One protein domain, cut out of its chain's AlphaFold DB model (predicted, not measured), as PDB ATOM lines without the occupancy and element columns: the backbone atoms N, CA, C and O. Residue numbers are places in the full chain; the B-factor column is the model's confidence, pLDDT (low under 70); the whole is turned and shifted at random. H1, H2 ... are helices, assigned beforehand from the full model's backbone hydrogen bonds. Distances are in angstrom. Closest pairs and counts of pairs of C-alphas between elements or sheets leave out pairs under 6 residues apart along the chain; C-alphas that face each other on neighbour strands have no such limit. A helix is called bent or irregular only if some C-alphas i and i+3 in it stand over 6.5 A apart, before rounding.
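AT A GLANCE: This is residues 266 to 369 of the 882 residues of an uncharacterized protein of Corynebacterium crudilactis (UniProt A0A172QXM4). Long H1 makes the axis of a rod, with H3 beside its second half and H5 beside its first half, both running opposite ways to it. Small H2 sits where the chain turns from H1 to H3, and small H4 joins H3 to H5. The 104 printed residues have five named helices, H1 to H5 in order, and no named strand: all helix, loose, radius of gyration of the C-alphas 18.2 A, spans 61 by 26 by 22 A.

HOW THE PARTS SIT: H1, residues 266 to 297, touches H3, residues 312 to 336, at a shallow tilt of 22 degrees; the closest C-alphas, Ile 288 and Leu 323, are 6.2 A apart. H1 touches H5, residues 344 to 367, at a shallow tilt of 26 degrees; the closest C-alphas, Gln 268 and Ala 361, are 5.8 A apart. H3 and H5 are apart. Every O i to N i+4 pair is within hydrogen-bond range in H1 and H5, and 18 of 21 in H3.

IN THESE COORDINATES: H1 runs 46.5 A from C-alpha 266 at (72.587, -125.750, -73.423). H2 is residues 300 to 307 and H4 residues 338 to 341. Irregular H3, with C-alphas 331 and 334 7.5 A apart, spans 33.1 A. H5 spans 34.7 A, ending at (66.309, -126.187, -61.175).

THE WHOLE: The printed part has no cut, and its links are tight. Residues 334 to 338 and 366 to 369 have pLDDT under 70.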
ATOM      1  N   ILE A 266      71.679-126.305 -72.406       81.00
ATOM      2  CA  ILE A 266      72.587-125.750 -73.423       81.00
ATOM      3  C   ILE A 266      72.318-124.262 -73.704       81.00
ATOM      4  O   ILE A 266      73.252-123.471 -73.724       81.00
ATOM      5  N   LYS A 267      71.041-123.859 -73.768       82.06
ATOM      6  CA  LYS A 267      70.631-122.464 -73.995       82.06
ATOM      7  C   LYS A 267      71.017-121.541 -72.837       82.06
ATOM      8  O   LYS A 267      71.373-120.388 -73.045       82.06
ATOM      9  N   GLN A 268      70.909-122.025 -71.604       82.44
ATOM     10  CA  GLN A 268      71.234-121.268 -70.397       82.44
ATOM     11  C   GLN A 268      72.749-121.134 -70.227       82.44
ATOM     12  O   GLN A 268      73.215-120.094 -69.770       82.44
ATOM     13  N   VAL A 269      73.512-122.158 -70.622       82.88
ATOM     14  CA  VAL A 269      74.980-122.105 -70.663       82.88
ATOM     15  C   VAL A 269      75.448-121.094 -71.710       82.88
ATOM     16  O   VAL A 269      76.237-120.224 -71.363       82.88
ATOM     17  N   GLU A 270      74.900-121.131 -72.931       85.50
ATOM     18  CA  GLU A 270      75.172-120.125 -73.976       85.50
ATOM     19  C   GLU A 270      74.840-118.708 -73.481       85.50
ATOM     20  O   GLU A 270      75.657-117.796 -73.577       85.50
ATOM     21  N   ARG A 271      73.687-118.534 -72.824       83.50
ATOM     22  CA  ARG A 271      73.309-117.249 -72.223       83.50
ATOM     23  C   ARG A 271      74.295-116.779 -71.149       83.50
ATOM     24  O   ARG A 271      74.567-115.586 -71.060       83.50
ATOM     25  N   LEU A 272      74.819-117.675 -70.310       84.75
ATOM     26  CA  LEU A 272      75.844-117.317 -69.323       84.75
ATOM     27  C   LEU A 272      77.169-116.930 -69.985       84.75
ATOM     28  O   LEU A 272      77.862-116.055 -69.470       84.75
ATOM     29  N   GLU A 273      77.529-117.553 -71.107       86.50
ATOM     30  CA  GLU A 273      78.703-117.167 -71.895       86.50
ATOM     31  C   GLU A 273      78.538-115.760 -72.482       86.50
ATOM     32  O   GLU A 273      79.437-114.932 -72.317       86.50
ATOM     33  N   ASP A 274      77.363-115.444 -73.035       86.50
ATOM     34  CA  ASP A 274      77.031-114.099 -73.521       86.50
ATOM     35  C   ASP A 274      77.089-113.054 -72.394       86.50
ATOM     36  O   ASP A 274      77.702-111.993 -72.541       86.50
ATOM     37  N   ILE A 275      76.512-113.370 -71.228       86.88
ATOM     38  CA  ILE A 275      76.543-112.499 -70.045       86.88
ATOM     39  C   ILE A 275      77.986-112.259 -69.577       86.88
ATOM     40  O   ILE A 275      78.345-111.133 -69.223       86.88
ATOM     41  N   ARG A 276      78.840-113.292 -69.580       86.56
ATOM     42  CA  ARG A 276      80.261-113.169 -69.210       86.56
ATOM     43  C   ARG A 276      81.036-112.310 -70.202       86.56
ATOM     44  O   ARG A 276      81.851-111.494 -69.771       86.56
ATOM     45  N   ALA A 277      80.768-112.455 -71.498       86.31
ATOM     46  CA  ALA A 277      81.361-111.610 -72.529       86.31
ATOM     47  C   ALA A 277      80.954-110.138 -72.341       86.31
ATOM     48  O   ALA A 277      81.807-109.250 -72.367       86.31
ATOM     49  N   GLU A 278      79.676-109.868 -72.054       85.56
ATOM     50  CA  GLU A 278      79.196-108.510 -71.773       85.56
ATOM     51  C   GLU A 278      79.810-107.934 -70.481       85.56
ATOM     52  O   GLU A 278      80.234-106.777 -70.442       85.56
ATOM     53  N   ARG A 279      79.934-108.750 -69.427       87.94
ATOM     54  CA  ARG A 279      80.574-108.360 -68.161       87.94
ATOM     55  C   ARG A 279      82.041-107.974 -68.352       87.94
ATOM     56  O   ARG A 279      82.500-107.017 -67.731       87.94
ATOM     57  N   HIS A 280      82.760-108.679 -69.223       87.50
ATOM     58  CA  HIS A 280      84.144-108.353 -69.564       87.50
ATOM     59  C   HIS A 280      84.264-106.971 -70.230       87.50
ATOM     60  O   HIS A 280      85.137-106.185 -69.860       87.50
ATOM     61  N   LEU A 281      83.352-106.626 -71.148       86.31
ATOM     62  CA  LEU A 281      83.313-105.294 -71.774       86.31
ATOM     63  C   LEU A 281      83.058-104.182 -70.749       86.31
ATOM     64  O   LEU A 281      83.686-103.126 -70.802       86.31
ATOM     65  N   ILE A 282      82.166-104.431 -69.788       87.31
ATOM     66  CA  ILE A 282      81.884-103.498 -68.691       87.31
ATOM     67  C   ILE A 282      83.105-103.298 -67.788       87.31
ATOM     68  O   ILE A 282      83.386-102.158 -67.427       87.31
ATOM     69  N   SER A 283      83.824-104.372 -67.445       87.94
ATOM     70  CA  SER A 283      85.037-104.303 -66.613       87.94
ATOM     71  C   SER A 283      86.117-103.456 -67.282       87.94
ATOM     72  O   SER A 283      86.638-102.530 -66.670       87.94
ATOM     73  N   ARG A 284      86.373-103.685 -68.578       87.12
ATOM     74  CA  ARG A 284      87.318-102.869 -69.360       87.12
ATOM     75  C   ARG A 284      86.899-101.396 -69.414       87.12
ATOM     76  O   ARG A 284      87.739-100.513 -69.297       87.12
ATOM     77  N   ALA A 285      85.603-101.113 -69.569       87.19
ATOM     78  CA  ALA A 285      85.096 -99.737 -69.552       87.19
ATOM     79  C   ALA A 285      85.271 -99.055 -68.183       87.19
ATOM     80  O   ALA A 285      85.478 -97.844 -68.115       87.19
ATOM     81  N   GLU A 286      85.156 -99.820 -67.095       88.00
ATOM     82  CA  GLU A 286      85.375 -99.345 -65.730       88.00
ATOM     83  C   GLU A 286      86.851 -99.049 -65.460       88.00
ATOM     84  O   GLU A 286      87.142 -97.979 -64.933       88.00
ATOM     85  N   GLU A 287      87.759 -99.925 -65.895       88.69
ATOM     86  CA  GLU A 287      89.214 -99.716 -65.837       88.69
ATOM     87  C   GLU A 287      89.618 -98.439 -66.588       88.69
ATOM     88  O   GLU A 287      90.209 -97.541 -65.997       88.69
ATOM     89  N   ILE A 288      89.177 -98.277 -67.844       88.19
ATOM     90  CA  ILE A 288      89.458 -97.066 -68.641       88.19
ATOM     91  C   ILE A 288      88.938 -95.803 -67.937       88.19
ATOM     92  O   ILE A 288      89.615 -94.774 -67.911       88.19
ATOM     93  N   ALA A 289      87.728 -95.849 -67.369       85.56
ATOM     94  CA  ALA A 289      87.153 -94.708 -66.659       85.56
ATOM     95  C   ALA A 289      87.893 -94.401 -65.346       85.56
ATOM     96  O   ALA A 289      88.050 -93.229 -64.996       85.56
ATOM     97  N   HIS A 290      88.339 -95.435 -64.629       87.19
ATOM     98  CA  HIS A 290      89.113 -95.311 -63.399       87.19
ATOM     99  C   HIS A 290      90.480 -94.680 -63.668       87.19
ATOM    100  O   HIS A 290      90.814 -93.678 -63.039       87.19
ATOM    101  N   ASP A 291      91.211 -95.192 -64.656       87.06
ATOM    102  CA  ASP A 291      92.538 -94.701 -65.028       87.06
ATOM    103  C   ASP A 291      92.471 -93.270 -65.566       87.06
ATOM    104  O   ASP A 291      93.304 -92.427 -65.229       87.06
ATOM    105  N   ARG A 292      91.421 -92.943 -66.332       86.31
ATOM    106  CA  ARG A 292      91.174 -91.573 -66.801       86.31
ATOM    107  C   ARG A 292      90.938 -90.616 -65.635       86.31
ATOM    108  O   ARG A 292      91.562 -89.561 -65.577       86.31
ATOM    109  N   HIS A 293      90.083 -90.996 -64.684       86.62
ATOM    110  CA  HIS A 293      89.853 -90.201 -63.479       86.62
ATOM    111  C   HIS A 293      91.132 -90.062 -62.646       86.62
ATOM    112  O   HIS A 293      91.416 -88.978 -62.139       86.62
ATOM    113  N   PHE A 294      91.913 -91.135 -62.501       87.56
ATOM    114  CA  PHE A 294      93.179 -91.120 -61.775       87.56
ATOM    115  C   PHE A 294      94.164 -90.125 -62.395       87.56
ATOM    116  O   PHE A 294      94.629 -89.227 -61.702       87.56
ATOM    117  N   ILE A 295      94.406 -90.198 -63.706       86.38
ATOM    118  CA  ILE A 295      95.310 -89.282 -64.418       86.38
ATOM    119  C   ILE A 295      94.841 -87.820 -64.339       86.38
ATOM    120  O   ILE A 295      95.669 -86.909 -64.246       86.38
ATOM    121  N   ASP A 296      93.525 -87.591 -64.329       84.06
ATOM    122  CA  ASP A 296      92.932 -86.253 -64.251       84.06
ATOM    123  C   ASP A 296      92.949 -85.647 -62.836       84.06
ATOM    124  O   ASP A 296      92.863 -84.425 -62.701       84.06
ATOM    125  N   THR A 297      93.052 -86.466 -61.782       85.50
ATOM    126  CA  THR A 297      92.908 -86.017 -60.380       85.50
ATOM    127  C   THR A 297      94.128 -86.265 -59.493       85.50
ATOM    128  O   THR A 297      94.239 -85.636 -58.439       85.50
ATOM    129  N   ALA A 298      95.050 -87.143 -59.890       85.31
ATOM    130  CA  ALA A 298      96.271 -87.424 -59.146       85.31
ATOM    131  C   ALA A 298      97.197 -86.200 -59.123       85.31
ATOM    132  O   ALA A 298      97.370 -85.519 -60.135       85.31
ATOM    133  N   SER A 299      97.820 -85.931 -57.973       86.00
ATOM    134  CA  SER A 299      98.819 -84.867 -57.830       86.00
ATOM    135  C   SER A 299     100.101 -85.193 -58.592       86.00
ATOM    136  O   SER A 299     100.479 -86.358 -58.697       86.00
ATOM    137  N   ASP A 300     100.821 -84.166 -59.039       84.56
ATOM    138  CA  ASP A 300     102.041 -84.328 -59.837       84.56
ATOM    139  C   ASP A 300     103.098 -85.202 -59.143       84.56
ATOM    140  O   ASP A 300     103.713 -86.038 -59.794       84.56
ATOM    141  N   ASP A 301     103.255 -85.085 -57.820       83.44
ATOM    142  CA  ASP A 301     104.204 -85.901 -57.046       83.44
ATOM    143  C   ASP A 301     103.878 -87.403 -57.096       83.44
ATOM    144  O   ASP A 301     104.781 -88.229 -57.188       83.44
ATOM    145  N   VAL A 302     102.587 -87.754 -57.129       84.06
ATOM    146  CA  VAL A 302     102.116 -89.146 -57.224       84.06
ATOM    147  C   VAL A 302     102.381 -89.710 -58.620       84.06
ATOM    148  O   VAL A 302     102.771 -90.867 -58.752       84.06
ATOM    149  N   ILE A 303     102.216 -88.897 -59.669       84.56
ATOM    150  CA  ILE A 303     102.504 -89.319 -61.048       84.56
ATOM    151  C   ILE A 303     104.015 -89.500 -61.252       84.56
ATOM    152  O   ILE A 303     104.427 -90.509 -61.822       84.56
ATOM    153  N   ARG A 304     104.850 -88.585 -60.732       83.19
ATOM    154  CA  ARG A 304     106.317 -88.734 -60.785       83.19
ATOM    155  C   ARG A 304     106.789 -90.002 -60.081       83.19
ATOM    156  O   ARG A 304     107.651 -90.696 -60.607       83.19
ATOM    157  N   GLU A 305     106.223 -90.310 -58.915       85.44
ATOM    158  CA  GLU A 305     106.588 -91.500 -58.142       85.44
ATOM    159  C   GLU A 305     106.184 -92.805 -58.846       85.44
ATOM    160  O   GLU A 305     106.982 -93.738 -58.908       85.44
ATOM    161  N   LEU A 306     104.971 -92.873 -59.408       84.38
ATOM    162  CA  LEU A 306     104.454 -94.089 -60.047       84.38
ATOM    163  C   LEU A 306     105.080 -94.381 -61.414       84.38
ATOM    164  O   LEU A 306     105.337 -95.543 -61.722       84.38
ATOM    165  N   TYR A 307     105.312 -93.347 -62.227       82.06
ATOM    166  CA  TYR A 307     105.782 -93.503 -63.608       82.06
ATOM    167  C   TYR A 307     107.279 -93.203 -63.781       82.06
ATOM    168  O   TYR A 307     107.850 -93.526 -64.820       82.06
ATOM    169  N   GLY A 308     107.946 -92.632 -62.768       82.12
ATOM    170  CA  GLY A 308     109.385 -92.348 -62.805       82.12
ATOM    171  C   GLY A 308     109.776 -91.280 -63.831       82.12
ATOM    172  O   GLY A 308     110.857 -91.356 -64.413       82.12
ATOM    173  N   VAL A 309     108.883 -90.320 -64.083       81.19
ATOM    174  CA  VAL A 309     109.015 -89.290 -65.126       81.19
ATOM    175  C   VAL A 309     109.279 -87.903 -64.538       81.19
ATOM    176  O   VAL A 309     108.703 -87.531 -63.517       81.19
ATOM    177  N   ASP A 310     110.112 -87.111 -65.218       76.12
ATOM    178  CA  ASP A 310     110.379 -85.713 -64.845       76.12
ATOM    179  C   ASP A 310     109.321 -84.748 -65.421       76.12
ATOM    180  O   ASP A 310     108.943 -83.767 -64.770       76.12
ATOM    181  N   ASP A 311     108.805 -85.051 -66.619       85.12
ATOM    182  CA  ASP A 311     107.775 -84.281 -67.328       85.12
ATOM    183  C   ASP A 311     106.389 -84.925 -67.157       85.12
ATOM    184  O   ASP A 311     105.949 -85.775 -67.934       85.12
ATOM    185  N   VAL A 312     105.706 -84.515 -66.088       83.94
ATOM    186  CA  VAL A 312     104.372 -85.009 -65.712       83.94
ATOM    187  C   VAL A 312     103.313 -84.650 -66.754       83.94
ATOM    188  O   VAL A 312     102.380 -85.423 -66.973       83.94
ATOM    189  N   ASP A 313     103.433 -83.489 -67.400       84.06
ATOM    190  CA  ASP A 313     102.432 -83.022 -68.360       84.06
ATOM    191  C   ASP A 313     102.488 -83.840 -69.653       84.06
ATOM    192  O   ASP A 313     101.439 -84.194 -70.205       84.06
ATOM    193  N   GLN A 314     103.694 -84.204 -70.096       84.69
ATOM    194  CA  GLN A 314     103.880 -85.099 -71.233       84.69
ATOM    195  C   GLN A 314     103.348 -86.509 -70.936       84.69
ATOM    196  O   GLN A 314     102.603 -87.058 -71.751       84.69
ATOM    197  N   GLU A 315     103.622 -87.060 -69.750       85.12
ATOM    198  CA  GLU A 315     103.124 -88.386 -69.355       85.12
ATOM    199  C   GLU A 315     101.591 -88.422 -69.247       85.12
ATOM    200  O   GLU A 315     100.940 -89.354 -69.732       85.12
ATOM    201  N   ARG A 316     100.976 -87.369 -68.687       86.38
ATOM    202  CA  ARG A 316      99.512 -87.211 -68.690       86.38
ATOM    203  C   ARG A 316      98.960 -87.182 -70.114       86.38
ATOM    204  O   ARG A 316      97.917 -87.784 -70.376       86.38
ATOM    205  N   ALA A 317      99.621 -86.478 -71.033       84.94
ATOM    206  CA  ALA A 317      99.184 -86.394 -72.424       84.94
ATOM    207  C   ALA A 317      99.285 -87.748 -73.147       84.94
ATOM    208  O   ALA A 317      98.355 -88.122 -73.867       84.94
ATOM    209  N   ASP A 318     100.363 -88.499 -72.934       85.31
ATOM    210  CA  ASP A 318     100.580 -89.799 -73.573       85.31
ATOM    211  C   ASP A 318      99.688 -90.899 -72.978       85.31
ATOM    212  O   ASP A 318      99.093 -91.690 -73.721       85.31
ATOM    213  N   THR A 319      99.459 -90.878 -71.663       85.31
ATOM    214  CA  THR A 319      98.497 -91.781 -71.014       85.31
ATOM    215  C   THR A 319      97.071 -91.497 -71.484       85.31
ATOM    216  O   THR A 319      96.339 -92.425 -71.828       85.31
ATOM    217  N   ARG A 320      96.675 -90.220 -71.615       86.50
ATOM    218  CA  ARG A 320      95.363 -89.847 -72.182       86.50
ATOM    219  C   ARG A 320      95.195 -90.340 -73.616       86.50
ATOM    220  O   ARG A 320      94.149 -90.899 -73.931       86.50
ATOM    221  N   ARG A 321      96.217 -90.192 -74.468       87.00
ATOM    222  CA  ARG A 321      96.191 -90.733 -75.842       87.00
ATOM    223  C   ARG A 321      95.995 -92.247 -75.851       87.00
ATOM    224  O   ARG A 321      95.233 -92.752 -76.670       87.00
ATOM    225  N   THR A 322      96.653 -92.949 -74.935       88.00
ATOM    226  CA  THR A 322      96.545 -94.407 -74.800       88.00
ATOM    227  C   THR A 322      95.146 -94.820 -74.339       88.00
ATOM    228  O   THR A 322      94.524 -95.677 -74.960       88.00
ATOM    229  N   LEU A 323      94.592 -94.151 -73.323       87.75
ATOM    230  CA  LEU A 323      93.232 -94.399 -72.832       87.75
ATOM    231  C   LEU A 323      92.158 -94.064 -73.876       87.75
ATOM    232  O   LEU A 323      91.182 -94.801 -74.005       87.75
ATOM    233  N   ASP A 324      92.333 -92.994 -74.657       85.94
ATOM    234  CA  ASP A 324      91.425 -92.657 -75.758       85.94
ATOM    235  C   ASP A 324      91.519 -93.686 -76.902       85.94
ATOM    236  O   ASP A 324      90.499 -94.037 -77.498       85.94
ATOM    237  N   ALA A 325      92.706 -94.239 -77.186       86.50
ATOM    238  CA  ALA A 325      92.859 -95.350 -78.130       86.50
ATOM    239  C   ALA A 325      92.144 -96.620 -77.632       86.50
ATOM    240  O   ALA A 325      91.348 -97.196 -78.373       86.50
ATOM    241  N   MET A 326      92.326 -96.989 -76.360       86.81
ATOM    242  CA  MET A 326      91.631 -98.123 -75.733       86.81
ATOM    243  C   MET A 326      90.107 -97.934 -75.707       86.81
ATOM    244  O   MET A 326      89.357 -98.882 -75.939       86.81
ATOM    245  N   ALA A 327      89.623 -96.711 -75.470       84.00
ATOM    246  CA  ALA A 327      88.198 -96.382 -75.523       84.00
ATOM    247  C   ALA A 327      87.622 -96.510 -76.944       84.00
ATOM    248  O   ALA A 327      86.485 -96.964 -77.118       84.00
ATOM    249  N   ASN A 328      88.402 -96.146 -77.968       84.38
ATOM    250  CA  ASN A 328      88.023 -96.313 -79.371       84.38
ATOM    251  C   ASN A 328      88.010 -97.790 -79.791       84.38
ATOM    252  O   ASN A 328      87.080 -98.213 -80.474       84.38
ATOM    253  N   GLU A 329      88.983 -98.585 -79.342       84.56
ATOM    254  CA  GLU A 329      89.007-100.039 -79.555       84.56
ATOM    255  C   GLU A 329      87.806-100.723 -78.894       84.56
ATOM    256  O   GLU A 329      87.079-101.466 -79.552       84.56
ATOM    257  N   LEU A 330      87.521-100.395 -77.629       84.50
ATOM    258  CA  LEU A 330      86.342-100.894 -76.921       84.50
ATOM    259  C   LEU A 330      85.040-100.494 -77.634       84.50
ATOM    260  O   LEU A 330      84.088-101.266 -77.669       84.50
ATOM    261  N   SER A 331      84.990 -99.297 -78.221       78.75
ATOM    262  CA  SER A 331      83.834 -98.828 -78.994       78.75
ATOM    263  C   SER A 331      83.667 -99.560 -80.331       78.75
ATOM    264  O   SER A 331      82.540 -99.687 -80.811       78.75
ATOM    265  N   ALA A 332      84.762-100.038 -80.929       78.88
ATOM    266  CA  ALA A 332      84.745-100.853 -82.140       78.88
ATOM    267  C   ALA A 332      84.359-102.316 -81.851       78.88
ATOM    268  O   ALA A 332      83.729-102.967 -82.689       78.88
ATOM    269  N   GLU A 333      84.675-102.822 -80.658       75.00
ATOM    270  CA  GLU A 333      84.201-104.118 -80.180       75.00
ATOM    271  C   GLU A 333      82.671-104.113 -79.941       75.00
ATOM    272  O   GLU A 333      82.055-103.124 -79.533       75.00
ATOM    273  N   ALA A 334      82.025-105.250 -80.221       60.34
ATOM    274  CA  ALA A 334      80.592-105.482 -80.000       60.34
ATOM    275  C   ALA A 334      79.630-104.494 -80.710       60.34
ATOM    276  O   ALA A 334      78.652-104.018 -80.121       60.34
ATOM    277  N   ASN A 335      79.869-104.205 -81.997       65.88
ATOM    278  CA  ASN A 335      78.968-103.426 -82.866       65.88
ATOM    279  C   ASN A 335      78.552-102.051 -82.286       65.88
ATOM    280  O   ASN A 335      77.402-101.632 -82.434       65.88
ATOM    281  N   GLY A 336      79.453-101.351 -81.589       64.69
ATOM    282  CA  GLY A 336      79.173-100.025 -81.022       64.69
ATOM    283  C   GLY A 336      78.446-100.031 -79.672       64.69
ATOM    284  O   GLY A 336      78.092 -98.967 -79.161       64.69
ATOM    285  N   THR A 337      78.211-101.198 -79.060       66.88
ATOM    286  CA  THR A 337      77.672-101.265 -77.686       66.88
ATOM    287  C   THR A 337      78.716-100.911 -76.630       66.88
ATOM    288  O   THR A 337      78.351-100.291 -75.630       66.88
ATOM    289  N   GLY A 338      80.000-101.188 -76.891       68.69
ATOM    290  CA  GLY A 338      81.120-100.841 -76.011       68.69
ATOM    291  C   GLY A 338      81.173 -99.356 -75.640       68.69
ATOM    292  O   GLY A 338      81.341 -99.008 -74.471       68.69
ATOM    293  N   ALA A 339      80.873 -98.480 -76.606       72.75
ATOM    294  CA  ALA A 339      80.827 -97.028 -76.417       72.75
ATOM    295  C   ALA A 339      79.822 -96.588 -75.338       72.75
ATOM    296  O   ALA A 339      80.026 -95.584 -74.658       72.75
ATOM    297  N   LYS A 340      78.730 -97.342 -75.147       80.00
ATOM    298  CA  LYS A 340      77.706 -97.013 -74.147       80.00
ATOM    299  C   LYS A 340      78.178 -97.296 -72.722       80.00
ATOM    300  O   LYS A 340      77.716 -96.624 -71.810       80.00
ATOM    301  N   TYR A 341      79.088 -98.251 -72.507       82.62
ATOM    302  CA  TYR A 341      79.593 -98.589 -71.166       82.62
ATOM    303  C   TYR A 341      80.634 -97.590 -70.633       82.62
ATOM    304  O   TYR A 341      80.920 -97.583 -69.433       82.62
ATOM    305  N   LEU A 342      81.160 -96.711 -71.493       80.38
ATOM    306  CA  LEU A 342      81.982 -95.578 -71.066       80.38
ATOM    307  C   LEU A 342      81.155 -94.549 -70.268       80.38
ATOM    308  O   LEU A 342      81.689 -93.905 -69.366       80.38
ATOM    309  N   ASP A 343      79.842 -94.449 -70.521       83.50
ATOM    310  CA  ASP A 343      78.918 -93.647 -69.709       83.50
ATOM    311  C   ASP A 343      78.644 -94.319 -68.352       83.50
ATOM    312  O   ASP A 343      78.134 -95.440 -68.273       83.50
ATOM    313  N   GLU A 344      78.943 -93.615 -67.256       80.88
ATOM    314  CA  GLU A 344      78.836 -94.149 -65.892       80.88
ATOM    315  C   GLU A 344      77.406 -94.599 -65.539       80.88
ATOM    316  O   GLU A 344      77.200 -95.629 -64.887       80.88
ATOM    317  N   LYS A 345      76.392 -93.844 -65.982       83.25
ATOM    318  CA  LYS A 345      74.986 -94.126 -65.671       83.25
ATOM    319  C   LYS A 345      74.497 -95.366 -66.414       83.25
ATOM    320  O   LYS A 345      73.744 -96.160 -65.844       83.25
ATOM    321  N   TYR A 346      74.904 -95.536 -67.667       84.25
ATOM    322  CA  TYR A 346      74.615 -96.729 -68.451       84.25
ATOM    323  C   TYR A 346      75.369 -97.946 -67.908       84.25
ATOM    324  O   TYR A 346      74.748 -98.992 -67.709       84.25
ATOM    325  N   ARG A 347      76.653 -97.797 -67.554       87.12
ATOM    326  CA  ARG A 347      77.477 -98.857 -66.954       87.12
ATOM    327  C   ARG A 347      76.868 -99.417 -65.670       87.12
ATOM    328  O   ARG A 347      76.626-100.618 -65.589       87.12
ATOM    329  N   LYS A 348      76.517 -98.555 -64.705       83.00
ATOM    330  CA  LYS A 348      75.881 -98.975 -63.439       83.00
ATOM    331  C   LYS A 348      74.549 -99.701 -63.660       83.00
ATOM    332  O   LYS A 348      74.241-100.669 -62.969       83.00
ATOM    333  N   ARG A 349      73.743 -99.267 -64.637       83.44
ATOM    334  CA  ARG A 349      72.484 -99.947 -65.000       83.44
ATOM    335  C   ARG A 349      72.730-101.312 -65.637       83.44
ATOM    336  O   ARG A 349      72.003-102.255 -65.329       83.44
ATOM    337  N   ALA A 350      73.732-101.412 -66.505       84.50
ATOM    338  CA  ALA A 350      74.105-102.659 -67.154       84.50
ATOM    339  C   ALA A 350      74.668-103.682 -66.155       84.50
ATOM    340  O   ALA A 350      74.263-104.836 -66.216       84.50
ATOM    341  N   GLN A 351      75.483-103.257 -65.179       84.75
ATOM    342  CA  GLN A 351      75.960-104.117 -64.084       84.75
ATOM    343  C   GLN A 351      74.794-104.739 -63.300       84.75
ATOM    344  O   GLN A 351      74.719-105.958 -63.172       84.75
ATOM    345  N   VAL A 352      73.822-103.928 -62.860       84.00
ATOM    346  CA  VAL A 352      72.641-104.430 -62.127       84.00
ATOM    347  C   VAL A 352      71.786-105.371 -62.984       84.00
ATOM    348  O   VAL A 352      71.215-106.332 -62.466       84.00
ATOM    349  N   ARG A 353      71.665-105.106 -64.293       88.44
ATOM    350  CA  ARG A 353      70.965-106.003 -65.223       88.44
ATOM    351  C   ARG A 353      71.688-107.345 -65.329       88.44
ATOM    352  O   ARG A 353      71.049-108.369 -65.113       88.44
ATOM    353  N   ILE A 354      72.990-107.328 -65.610       87.44
ATOM    354  CA  ILE A 354      73.818-108.530 -65.745       87.44
ATOM    355  C   ILE A 354      73.766-109.373 -64.475       87.44
ATOM    356  O   ILE A 354      73.484-110.558 -64.571       87.44
ATOM    357  N   GLU A 355      73.914-108.779 -63.288       83.12
ATOM    358  CA  GLU A 355      73.823-109.529 -62.026       83.12
ATOM    359  C   GLU A 355      72.465-110.222 -61.837       83.12
ATOM    360  O   GLU A 355      72.389-111.319 -61.280       83.12
ATOM    361  N   ARG A 356      71.364-109.595 -62.277       79.88
ATOM    362  CA  ARG A 356      70.024-110.203 -62.218       79.88
ATOM    363  C   ARG A 356      69.863-111.324 -63.236       79.88
ATOM    364  O   ARG A 356      69.266-112.346 -62.906       79.88
ATOM    365  N   GLU A 357      70.348-111.123 -64.455       83.00
ATOM    366  CA  GLU A 357      70.269-112.122 -65.520       83.00
ATOM    367  C   GLU A 357      71.169-113.330 -65.242       83.00
ATOM    368  O   GLU A 357      70.720-114.458 -65.431       83.00
ATOM    369  N   GLU A 358      72.369-113.107 -64.701       83.44
ATOM    370  CA  GLU A 358      73.299-114.145 -64.246       83.44
ATOM    371  C   GLU A 358      72.648-114.993 -63.149       83.44
ATOM    372  O   GLU A 358      72.470-116.196 -63.329       83.44
ATOM    373  N   LYS A 359      72.145-114.365 -62.073       79.38
ATOM    374  CA  LYS A 359      71.431-115.077 -60.995       79.38
ATOM    375  C   LYS A 359      70.212-115.849 -61.492       79.38
ATOM    376  O   LYS A 359      69.899-116.915 -60.964       79.38
ATOM    377  N   ARG A 360      69.488-115.313 -62.479       75.75
ATOM    378  CA  ARG A 360      68.324-115.985 -63.068       75.75
ATOM    379  C   ARG A 360      68.744-117.214 -63.872       75.75
ATOM    380  O   ARG A 360      68.164-118.273 -63.664       75.75
ATOM    381  N   ALA A 361      69.751-117.088 -64.735       77.69
ATOM    382  CA  ALA A 361      70.267-118.199 -65.529       77.69
ATOM    383  C   ALA A 361      70.880-119.295 -64.639       77.69
ATOM    384  O   ALA A 361      70.612-120.474 -64.851       77.69
ATOM    385  N   GLU A 362      71.620-118.926 -63.589       78.25
ATOM    386  CA  GLU A 362      72.147-119.873 -62.597       78.25
ATOM    387  C   GLU A 362      71.030-120.610 -61.845       78.25
ATOM    388  O   GLU A 362      71.100-121.829 -61.670       78.25
ATOM    389  N   LYS A 363      69.966-119.899 -61.449       73.75
ATOM    390  CA  LYS A 363      68.791-120.509 -60.812       73.75
ATOM    391  C   LYS A 363      68.079-121.477 -61.761       73.75
ATOM    392  O   LYS A 363      67.763-122.592 -61.355       73.75
ATOM    393  N   GLU A 364      67.874-121.087 -63.019       71.19
ATOM    394  CA  GLU A 364      67.259-121.935 -64.051       71.19
ATOM    395  C   GLU A 364      68.085-123.205 -64.309       71.19
ATOM    396  O   GLU A 364      67.518-124.295 -64.355       71.19
ATOM    397  N   ILE A 365      69.417-123.092 -64.377       73.00
ATOM    398  CA  ILE A 365      70.305-124.258 -64.454       73.00
ATOM    399  C   ILE A 365      70.104-125.133 -63.217       73.00
ATOM    400  O   ILE A 365      69.825-126.320 -63.362       73.00
ATOM    401  N   SER A 366      70.178-124.571 -62.005       66.69
ATOM    402  CA  SER A 366      70.043-125.336 -60.754       66.69
ATOM    403  C   SER A 366      68.722-126.110 -60.646       66.69
ATOM    404  O   SER A 366      68.722-127.248 -60.180       66.69
ATOM    405  N   ASN A 367      67.626-125.551 -61.165       64.62
ATOM    406  CA  ASN A 367      66.309-126.187 -61.175       64.62
ATOM    407  C   ASN A 367      66.235-127.417 -62.097       64.62
ATOM    408  O   ASN A 367      65.417-128.307 -61.863       64.62
ATOM    409  N   ASN A 368      67.091-127.477 -63.119       65.31
ATOM    410  CA  ASN A 368      67.169-128.575 -64.086       65.31
ATOM    411  C   ASN A 368      68.167-129.675 -63.680       65.31
ATOM    412  O   ASN A 368      68.404-130.602 -64.457       65.31
ATOM    413  N   ALA A 369      68.772-129.585 -62.489       62.41
ATOM    414  CA  ALA A 369      69.655-130.630 -61.983       62.41
ATOM    415  C   ALA A 369      68.895-131.953 -61.814       62.41
ATOM    416  O   ALA A 369      67.755-131.962 -61.348       62.41
TER     417      ALA A 369